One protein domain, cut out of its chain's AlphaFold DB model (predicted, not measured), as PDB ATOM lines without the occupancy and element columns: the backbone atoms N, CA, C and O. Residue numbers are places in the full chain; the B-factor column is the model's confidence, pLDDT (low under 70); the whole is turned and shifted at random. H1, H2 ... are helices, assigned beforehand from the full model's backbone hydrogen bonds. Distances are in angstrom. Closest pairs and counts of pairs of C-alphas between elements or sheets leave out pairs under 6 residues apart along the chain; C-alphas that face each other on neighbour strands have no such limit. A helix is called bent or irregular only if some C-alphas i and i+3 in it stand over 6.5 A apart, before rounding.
ATOM      1  N   PRO A   2     120.769 147.833  85.924       49.81
ATOM      2  CA  PRO A   2     120.299 147.556  87.282       49.81
ATOM      3  C   PRO A   2     121.139 146.448  87.931       49.81
ATOM      4  O   PRO A   2     121.550 145.515  87.244       49.81
ATOM      5  N   GLU A   3     121.371 146.517  89.242       53.16
ATOM      6  CA  GLU A   3     122.215 145.538  89.952       53.16
ATOM      7  C   GLU A   3     121.534 144.172  90.166       53.16
ATOM      8  O   GLU A   3     122.209 143.191  90.462       53.16
ATOM      9  N   ASN A   4     120.215 144.085  89.954       56.12
ATOM     10  CA  ASN A   4     119.411 142.868  90.106       56.12
ATOM     11  C   ASN A   4     118.598 142.566  88.834       56.12
ATOM     12  O   ASN A   4     117.376 142.716  88.815       56.12
ATOM     13  N   LEU A   5     119.267 142.137  87.759       69.88
ATOM     14  CA  LEU A   5     118.589 141.518  86.613       69.88
ATOM     15  C   LEU A   5     118.378 140.023  86.887       69.88
ATOM     16  O   LEU A   5     119.314 139.313  87.259       69.88
ATOM     17  N   ASN A   6     117.144 139.543  86.720       82.00
ATOM     18  CA  ASN A   6     116.778 138.168  87.049       82.00
ATOM     19  C   ASN A   6     117.277 137.193  85.966       82.00
ATOM     20  O   ASN A   6     116.740 137.155  84.862       82.00
ATOM     21  N   VAL A   7     118.309 136.411  86.285       89.38
ATOM     22  CA  VAL A   7     118.917 135.443  85.358       89.38
ATOM     23  C   VAL A   7     118.088 134.159  85.307       89.38
ATOM     24  O   VAL A   7     117.959 133.450  86.306       89.38
ATOM     25  N   ALA A   8     117.594 133.806  84.122       91.62
ATOM     26  CA  ALA A   8     116.767 132.627  83.914       91.62
ATOM     27  C   ALA A   8     117.527 131.311  84.207       91.62
ATOM     28  O   ALA A   8     118.716 131.180  83.882       91.62
ATOM     29  N   PRO A   9     116.852 130.266  84.734       90.62
ATOM     30  CA  PRO A   9     117.456 128.941  84.914       90.62
ATOM     31  C   PRO A   9     118.007 128.338  83.609       90.62
ATOM     32  O   PRO A   9     118.986 127.590  83.628       90.62
ATOM     33  N   THR A  10     117.412 128.694  82.466       93.75
ATOM     34  CA  THR A  10     117.760 128.210  81.123       93.75
ATOM     35  C   THR A  10     119.028 128.819  80.526       93.75
ATOM     36  O   THR A  10     119.529 128.275  79.541       93.75
ATOM     37  N   VAL A  11     119.612 129.861  81.139       94.12
ATOM     38  CA  VAL A  11     120.720 130.652  80.562       94.12
ATOM     39  C   VAL A  11     121.919 129.814  80.097       94.12
ATOM     40  O   VAL A  11     122.536 130.112  79.076       94.12
ATOM     41  N   LEU A  12     122.230 128.710  80.791       93.44
ATOM     42  CA  LEU A  12     123.313 127.800  80.401       93.44
ATOM     43  C   LEU A  12     123.016 127.075  79.077       93.44
ATOM     44  O   LEU A  12     123.923 126.851  78.278       93.44
ATOM     45  N   ASN A  13     121.759 126.695  78.847       95.19
ATOM     46  CA  ASN A  13     121.337 126.032  77.616       95.19
ATOM     47  C   ASN A  13     121.280 127.032  76.457       95.19
ATOM     48  O   ASN A  13     121.707 126.696  75.356       95.19
ATOM     49  N   SER A  14     120.851 128.270  76.714       96.19
ATOM     50  CA  SER A  14     120.878 129.348  75.720       96.19
ATOM     51  C   SER A  14     122.311 129.731  75.325       96.19
ATOM     52  O   SER A  14     122.591 129.864  74.136       96.19
ATOM     53  N   PHE A  15     123.261 129.767  76.272       95.81
ATOM     54  CA  PHE A  15     124.687 129.945  75.959       95.81
ATOM     55  C   PHE A  15     125.255 128.791  75.118       95.81
ATOM     56  O   PHE A  15     125.949 129.032  74.134       95.81
ATOM     57  N   LYS A  16     124.942 127.534  75.466       94.88
ATOM     58  CA  LYS A  16     125.359 126.363  74.671       94.88
ATOM     59  C   LYS A  16     124.775 126.388  73.257       94.88
ATOM     60  O   LYS A  16     125.482 126.060  72.315       94.88
ATOM     61  N   ALA A  17     123.512 126.788  73.099       96.44
ATOM     62  CA  ALA A  17     122.883 126.911  71.787       96.44
ATOM     63  C   ALA A  17     123.546 128.014  70.942       96.44
ATOM     64  O   ALA A  17     123.815 127.798  69.765       96.44
ATOM     65  N   PHE A  18     123.872 129.158  71.551       96.88
ATOM     66  CA  PHE A  18     124.635 130.231  70.909       96.88
ATOM     67  C   PHE A  18     126.042 129.789  70.475       96.88
ATOM     68  O   PHE A  18     126.463 130.080  69.356       96.88
ATOM     69  N   GLU A  19     126.765 129.044  71.315       94.06
ATOM     70  CA  GLU A  19     128.085 128.523  70.944       94.06
ATOM     71  C   GLU A  19     128.008 127.454  69.846       94.06
ATOM     72  O   GLU A  19     128.856 127.447  68.953       94.06
ATOM     73  N   ALA A  20     126.973 126.610  69.857       94.50
ATOM     74  CA  ALA A  20     126.776 125.560  68.863       94.50
ATOM     75  C   ALA A  20     126.361 126.080  67.473       94.50
ATOM     76  O   ALA A  20     126.665 125.414  66.482       94.50
ATOM     77  N   ALA A  21     125.708 127.246  67.378       95.56
ATOM     78  CA  ALA A  21     125.181 127.810  66.128       95.56
ATOM     79  C   ALA A  21     126.241 127.907  65.005       95.56
ATOM     80  O   ALA A  21     127.388 128.284  65.255       95.56
ATOM     81  N   GLN A  22     125.865 127.565  63.766       91.94
ATOM     82  CA  GLN A  22     126.770 127.491  62.596       91.94
ATOM     83  C   GLN A  22     126.365 128.409  61.427       91.94
ATOM     84  O   GLN A  22     126.954 128.335  60.349       91.94
ATOM     85  N   ASP A  23     125.374 129.272  61.637       93.19
ATOM     86  CA  ASP A  23     124.860 130.232  60.657       93.19
ATOM     87  C   ASP A  23     124.727 131.631  61.284       93.19
ATOM     88  O   ASP A  23     124.593 131.751  62.502       93.19
ATOM     89  N   LEU A  24     124.762 132.688  60.465       95.62
ATOM     90  CA  LEU A  24     124.604 134.082  60.895       95.62
ATOM     91  C   LEU A  24     123.242 134.315  61.570       95.62
ATOM     92  O   LEU A  24     123.200 134.796  62.703       95.62
ATOM     93  N   GLY A  25     122.146 133.942  60.906       95.25
ATOM     94  CA  GLY A  25     120.786 134.152  61.401       95.25
ATOM     95  C   GLY A  25     120.495 133.343  62.663       95.25
ATOM     96  O   GLY A  25     119.999 133.897  63.648       95.25
ATOM     97  N   ASP A  26     120.872 132.059  62.684       95.94
ATOM     98  CA  ASP A  26     120.738 131.230  63.891       95.94
ATOM     99  C   ASP A  26     121.595 131.780  65.045       95.94
ATOM    100  O   ASP A  26     121.081 131.948  66.150       95.94
ATOM    101  N   THR A  27     122.858 132.161  64.805       97.88
ATOM    102  CA  THR A  27     123.738 132.724  65.852       97.88
ATOM    103  C   THR A  27     123.133 133.982  66.478       97.88
ATOM    104  O   THR A  27     123.103 134.089  67.705       97.88
ATOM    105  N   LEU A  28     122.594 134.901  65.669       97.00
ATOM    106  CA  LEU A  28     121.914 136.107  66.159       97.00
ATOM    107  C   LEU A  28     120.648 135.763  66.959       97.00
ATOM    108  O   LEU A  28     120.450 136.286  68.056       97.00
ATOM    109  N   ALA A  29     119.821 134.829  66.478       96.38
ATOM    110  CA  ALA A  29     118.618 134.393  67.186       96.38
ATOM    111  C   ALA A  29     118.935 133.715  68.535       96.38
ATOM    112  O   ALA A  29     118.280 133.996  69.546       96.38
ATOM    113  N   ARG A  30     119.964 132.855  68.595       97.44
ATOM    114  CA  ARG A  30     120.430 132.251  69.856       97.44
ATOM    115  C   ARG A  30     121.035 133.289  70.795       97.44
ATOM    116  O   ARG A  30     120.832 133.177  72.003       97.44
ATOM    117  N   PHE A  31     121.736 134.292  70.268       96.31
ATOM    118  CA  PHE A  31     122.293 135.371  71.077       96.31
ATOM    119  C   PHE A  31     121.199 136.247  71.696       96.31
ATOM    120  O   PHE A  31     121.224 136.475  72.902       96.31
ATOM    121  N   ASN A  32     120.176 136.635  70.931       94.31
ATOM    122  CA  ASN A  32     119.026 137.375  71.463       94.31
ATOM    123  C   ASN A  32     118.307 136.587  72.571       94.31
ATOM    124  O   ASN A  32     117.992 137.142  73.622       94.31
ATOM    125  N   LYS A  33     118.148 135.266  72.403       95.12
ATOM    126  CA  LYS A  33     117.634 134.398  73.473       95.12
ATOM    127  C   LYS A  33     118.559 134.342  74.697       95.12
ATOM    128  O   LYS A  33     118.071 134.312  75.822       95.12
ATOM    129  N   LEU A  34     119.880 134.334  74.508       95.31
ATOM    130  CA  LEU A  34     120.837 134.429  75.613       95.31
ATOM    131  C   LEU A  34     120.706 135.773  76.351       95.31
ATOM    132  O   LEU A  34     120.757 135.772  77.578       95.31
ATOM    133  N   LEU A  35     120.495 136.891  75.648       92.88
ATOM    134  CA  LEU A  35     120.255 138.198  76.272       92.88
ATOM    135  C   LEU A  35     118.966 138.191  77.108       92.88
ATOM    136  O   LEU A  35     119.002 138.613  78.265       92.88
ATOM    137  N   ALA A  36     117.868 137.643  76.578       92.19
ATOM    138  CA  ALA A  36     116.616 137.478  77.320       92.19
ATOM    139  C   ALA A  36     116.790 136.600  78.575       92.19
ATOM    140  O   ALA A  36     116.438 137.017  79.675       92.19
ATOM    141  N   ASP A  37     117.453 135.443  78.455       93.75
ATOM    142  CA  ASP A  37     117.772 134.573  79.598       93.75
ATOM    143  C   ASP A  37     118.750 135.220  80.608       93.75
ATOM    144  O   ASP A  37     118.801 134.812  81.770       93.75
ATOM    145  N   CYS A  38     119.532 136.225  80.203       91.25
ATOM    146  CA  CYS A  38     120.343 137.044  81.112       91.25
ATOM    147  C   CYS A  38     119.542 138.171  81.793       91.25
ATOM    148  O   CYS A  38     120.101 138.869  82.640       91.25
ATOM    149  N   GLY A  39     118.275 138.384  81.428       87.25
ATOM    150  CA  GLY A  39     117.471 139.520  81.883       87.25
ATOM    151  C   GLY A  39     117.859 140.855  81.233       87.25
ATOM    152  O   GLY A  39     117.613 141.903  81.818       87.25
ATOM    153  N   LEU A  40     118.499 140.833  80.056       85.31
ATOM    154  CA  LEU A  40     118.942 142.026  79.312       85.31
ATOM    155  C   LEU A  40     117.928 142.513  78.259       85.31
ATOM    156  O   LEU A  40     118.199 143.472  77.539       85.31
ATOM    157  N   GLU A  41     116.767 141.868  78.141       71.56
ATOM    158  CA  GLU A  41     115.737 142.242  77.168       71.56
ATOM    159  C   GLU A  41     115.161 143.634  77.486       71.56
ATOM    160  O   GLU A  41     114.709 143.899  78.598       71.56
ATOM    161  N   GLY A  42     115.245 144.560  76.525       57.78
ATOM    162  CA  GLY A  42     114.859 145.965  76.714       57.78
ATOM    163  C   GLY A  42     115.808 146.801  77.590       57.78
ATOM    164  O   GLY A  42     115.572 147.996  77.762       57.78
ATOM    165  N   ALA A  43     116.894 146.228  78.121       57.59
ATOM    166  CA  ALA A  43     117.889 146.990  78.866       57.59
ATOM    167  C   ALA A  43     118.745 147.828  77.902       57.59
ATOM    168  O   ALA A  43     119.526 147.285  77.124       57.59
ATOM    169  N   GLY A  44     118.641 149.159  77.986       56.41
ATOM    170  CA  GLY A  44     119.563 150.065  77.302       56.41
ATOM    171  C   GLY A  44     121.004 149.800  77.746       56.41
ATOM    172  O   GLY A  44     121.354 149.999  78.912       56.41
ATOM    173  N   VAL A  45     121.838 149.309  76.826       61.38
ATOM    174  CA  VAL A  45     123.262 149.051  77.072       61.38
ATOM    175  C   VAL A  45     124.073 150.232  76.554       61.38
ATOM    176  O   VAL A  45     124.671 150.172  75.484       61.38
ATOM    177  N   ASP A  46     124.130 151.302  77.347       62.97
ATOM    178  CA  ASP A  46     124.969 152.472  77.036       62.97
ATOM    179  C   ASP A  46     126.471 152.116  76.986       62.97
ATOM    180  O   ASP A  46     127.268 152.801  76.349       62.97
ATOM    181  N   GLU A  47     126.864 151.028  77.656       72.38
ATOM    182  CA  GLU A  47     128.251 150.618  77.877       72.38
ATOM    183  C   GLU A  47     128.468 149.133  77.488       72.38
ATOM    184  O   GLU A  47     128.195 148.244  78.307       72.38
ATOM    185  N   PRO A  48     128.982 148.825  76.275       76.12
ATOM    186  CA  PRO A  48     129.106 147.454  75.748       76.12
ATOM    187  C   PRO A  48     129.836 146.457  76.668       76.12
ATOM    188  O   PRO A  48     129.420 145.308  76.823       76.12
ATOM    189  N   TRP A  49     130.867 146.904  77.393       77.31
ATOM    190  CA  TRP A  49     131.612 146.060  78.342       77.31
ATOM    191  C   TRP A  49     130.773 145.564  79.533       77.31
ATOM    192  O   TRP A  49     131.134 144.568  80.176       77.31
ATOM    193  N   ARG A  50     129.658 146.238  79.863       84.81
ATOM    194  CA  ARG A  50     128.728 145.754  80.893       84.81
ATOM    195  C   ARG A  50     127.934 144.551  80.414       84.81
ATOM    196  O   ARG A  50     127.688 143.668  81.227       84.81
ATOM    197  N   LEU A  51     127.585 144.483  79.130       89.38
ATOM    198  CA  LEU A  51     126.936 143.308  78.545       89.38
ATOM    199  C   LEU A  51     127.864 142.089  78.642       89.38
ATOM    200  O   LEU A  51     127.436 141.069  79.180       89.38
ATOM    201  N   TYR A  52     129.146 142.217  78.268       92.38
ATOM    202  CA  TYR A  52     130.138 141.143  78.454       92.38
ATOM    203  C   TYR A  52     130.196 140.675  79.917       92.38
ATOM    204  O   TYR A  52     130.079 139.483  80.217       92.38
ATOM    205  N   SER A  53     130.339 141.634  80.836       91.38
ATOM    206  CA  SER A  53     130.482 141.375  82.272       91.38
ATOM    207  C   SER A  53     129.231 140.717  82.871       91.38
ATOM    208  O   SER A  53     129.352 139.821  83.709       91.38
ATOM    209  N   HIS A  54     128.039 141.112  82.416       91.06
ATOM    210  CA  HIS A  54     126.756 140.567  82.862       91.06
ATOM    211  C   HIS A  54     126.505 139.153  82.332       91.06
ATOM    212  O   HIS A  54     126.226 138.251  83.123       91.06
ATOM    213  N   ILE A  55     126.697 138.919  81.025       93.12
ATOM    214  CA  ILE A  55     126.611 137.573  80.426       93.12
ATOM    215  C   ILE A  55     127.573 136.631  81.155       93.12
ATOM    216  O   ILE A  55     127.171 135.558  81.608       93.12
ATOM    217  N   LYS A  56     128.830 137.056  81.345       94.12
ATOM    218  CA  LYS A  56     129.828 136.306  82.115       94.12
ATOM    219  C   LYS A  56     129.336 136.000  83.532       94.12
ATOM    220  O   LYS A  56     129.409 134.845  83.941       94.12
ATOM    221  N   GLY A  57     128.814 136.982  84.268       93.00
ATOM    222  CA  GLY A  57     128.254 136.777  85.609       93.00
ATOM    223  C   GLY A  57     127.135 135.726  85.641       93.00
ATOM    224  O   GLY A  57     127.130 134.852  86.508       93.00
ATOM    225  N   ALA A  58     126.245 135.745  84.645       92.31
ATOM    226  CA  ALA A  58     125.111 134.831  84.528       92.31
ATOM    227  C   ALA A  58     125.499 133.366  84.221       92.31
ATOM    228  O   ALA A  58     124.827 132.434  84.696       92.31
ATOM    229  N   VAL A  59     126.568 133.148  83.434       94.44
ATOM    230  CA  VAL A  59     126.962 131.809  82.943       94.44
ATOM    231  C   VAL A  59     128.227 131.229  83.580       94.44
ATOM    232  O   VAL A  59     128.296 130.012  83.752       94.44
ATOM    233  N   TYR A  60     129.231 132.040  83.933       94.00
ATOM    234  CA  TYR A  60     130.616 131.575  84.108       94.00
ATOM    235  C   TYR A  60     130.773 130.472  85.156       94.00
ATOM    236  O   TYR A  60     131.454 129.485  84.893       94.00
ATOM    237  N   SER A  61     130.118 130.574  86.316       92.19
ATOM    238  CA  SER A  61     130.180 129.542  87.363       92.19
ATOM    239  C   SER A  61     129.706 128.168  86.863       92.19
ATOM    240  O   SER A  61     130.351 127.154  87.151       92.19
ATOM    241  N   LYS A  62     128.658 128.159  86.027       91.44
ATOM    242  CA  LYS A  62     127.957 126.992  85.464       91.44
ATOM    243  C   LYS A  62     128.670 126.354  84.256       91.44
ATOM    244  O   LYS A  62     128.267 125.284  83.803       91.44
ATOM    245  N   LEU A  63     129.705 126.996  83.705       92.06
ATOM    246  CA  LEU A  63     130.414 126.523  82.508       92.06
ATOM    247  C   LEU A  63     131.432 125.402  82.786       92.06
ATOM    248  O   LEU A  63     132.042 125.323  83.858       92.06
ATOM    249  N   SER A  64     131.672 124.570  81.766       89.88
ATOM    250  CA  SER A  64     132.776 123.602  81.748       89.88
ATOM    251  C   SER A  64     134.136 124.308  81.638       89.88
ATOM    252  O   SER A  64     134.215 125.480  81.264       89.88
TER     253      SER A  64
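AT A GLANCE: This is residues 2 to 64 of the 562 residues of an uncharacterized protein of Phytophthora kernoviae (UniProt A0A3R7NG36). Two helices, H1 and H2, lie side by side as a helical hairpin, and a third, H3, is set crosswise at the hairpin's open end, away from the tight link that joins H1 to H2. H3 packs on H1 with residues 58 to 62 alone, while its other end leads away and residues 44 to 50, of which 48 to 50 belong to H3, stick out free. The printed part has 63 residues, with three named helices in the order H1, H2, H3 and no named strand; its class is all helix. The whole is compact, with a radius of gyration of the C-alphas of 11.3 A, and its spans are 32 by 25 by 17 A.

HOW THE PARTS SIT: Start with H1, residues 11 to 20, and go on to H2, residues 24 to 37; the two form a helical hairpin. They touch, and their closest C-alphas, those of Phe 18 and Arg 30, are 4.8 A apart. They run opposite ways at a shallow tilt of 12 degrees. Next comes H3, residues 48 to 62, which touches H1 with residues 58 to 62 alone. Look at Leu 12 and Val 59 for the closest C-alphas of H1 and H3, 6.0 A apart. The lines of H1 and H3 are about perpendicular, at 75 degrees. H2 and H3 are close but not clearly touching, with the closest C-alphas, those of Leu 35 and Ile 55, 7.6 A apart. Their lines are also about perpendicular, at 75 degrees. In the backbones of H1 and H2 every O i to N i+4 pair is within hydrogen-bond range; in H3, 9 of 11 are. H3 is irregular: C-alphas 58 and 61 are 7.9 A apart, and its line is a rough one.

IN THESE COORDINATES: Find C-alpha 11 at (120.720, 130.652, 80.562); from there H1 runs 14.1 A to C-alpha 20. After a tight link of 3 residues, H2 begins at C-alpha 24, at (124.604, 134.082, 60.895), and runs 19.9 A to C-alpha 37. A short link of 10 residues follows. H3, with 15 residues the longest helix, then runs 22.7 A from C-alpha 48 to C-alpha 62, which you will find at (127.957, 126.992, 85.464).

THE WHOLE: The two C-alphas farthest apart, those of Glu 3 and Asp 23, are 33.2 A apart, and those of Pro 2 and Ser 64, the first and last printed, are 27.6 A apart. The printed part has no cut and no long link. The mean pLDDT of the printed part is 86.9; look for values under 70 in residues 2 to 5 and 42 to 46, where the model's confidence is low.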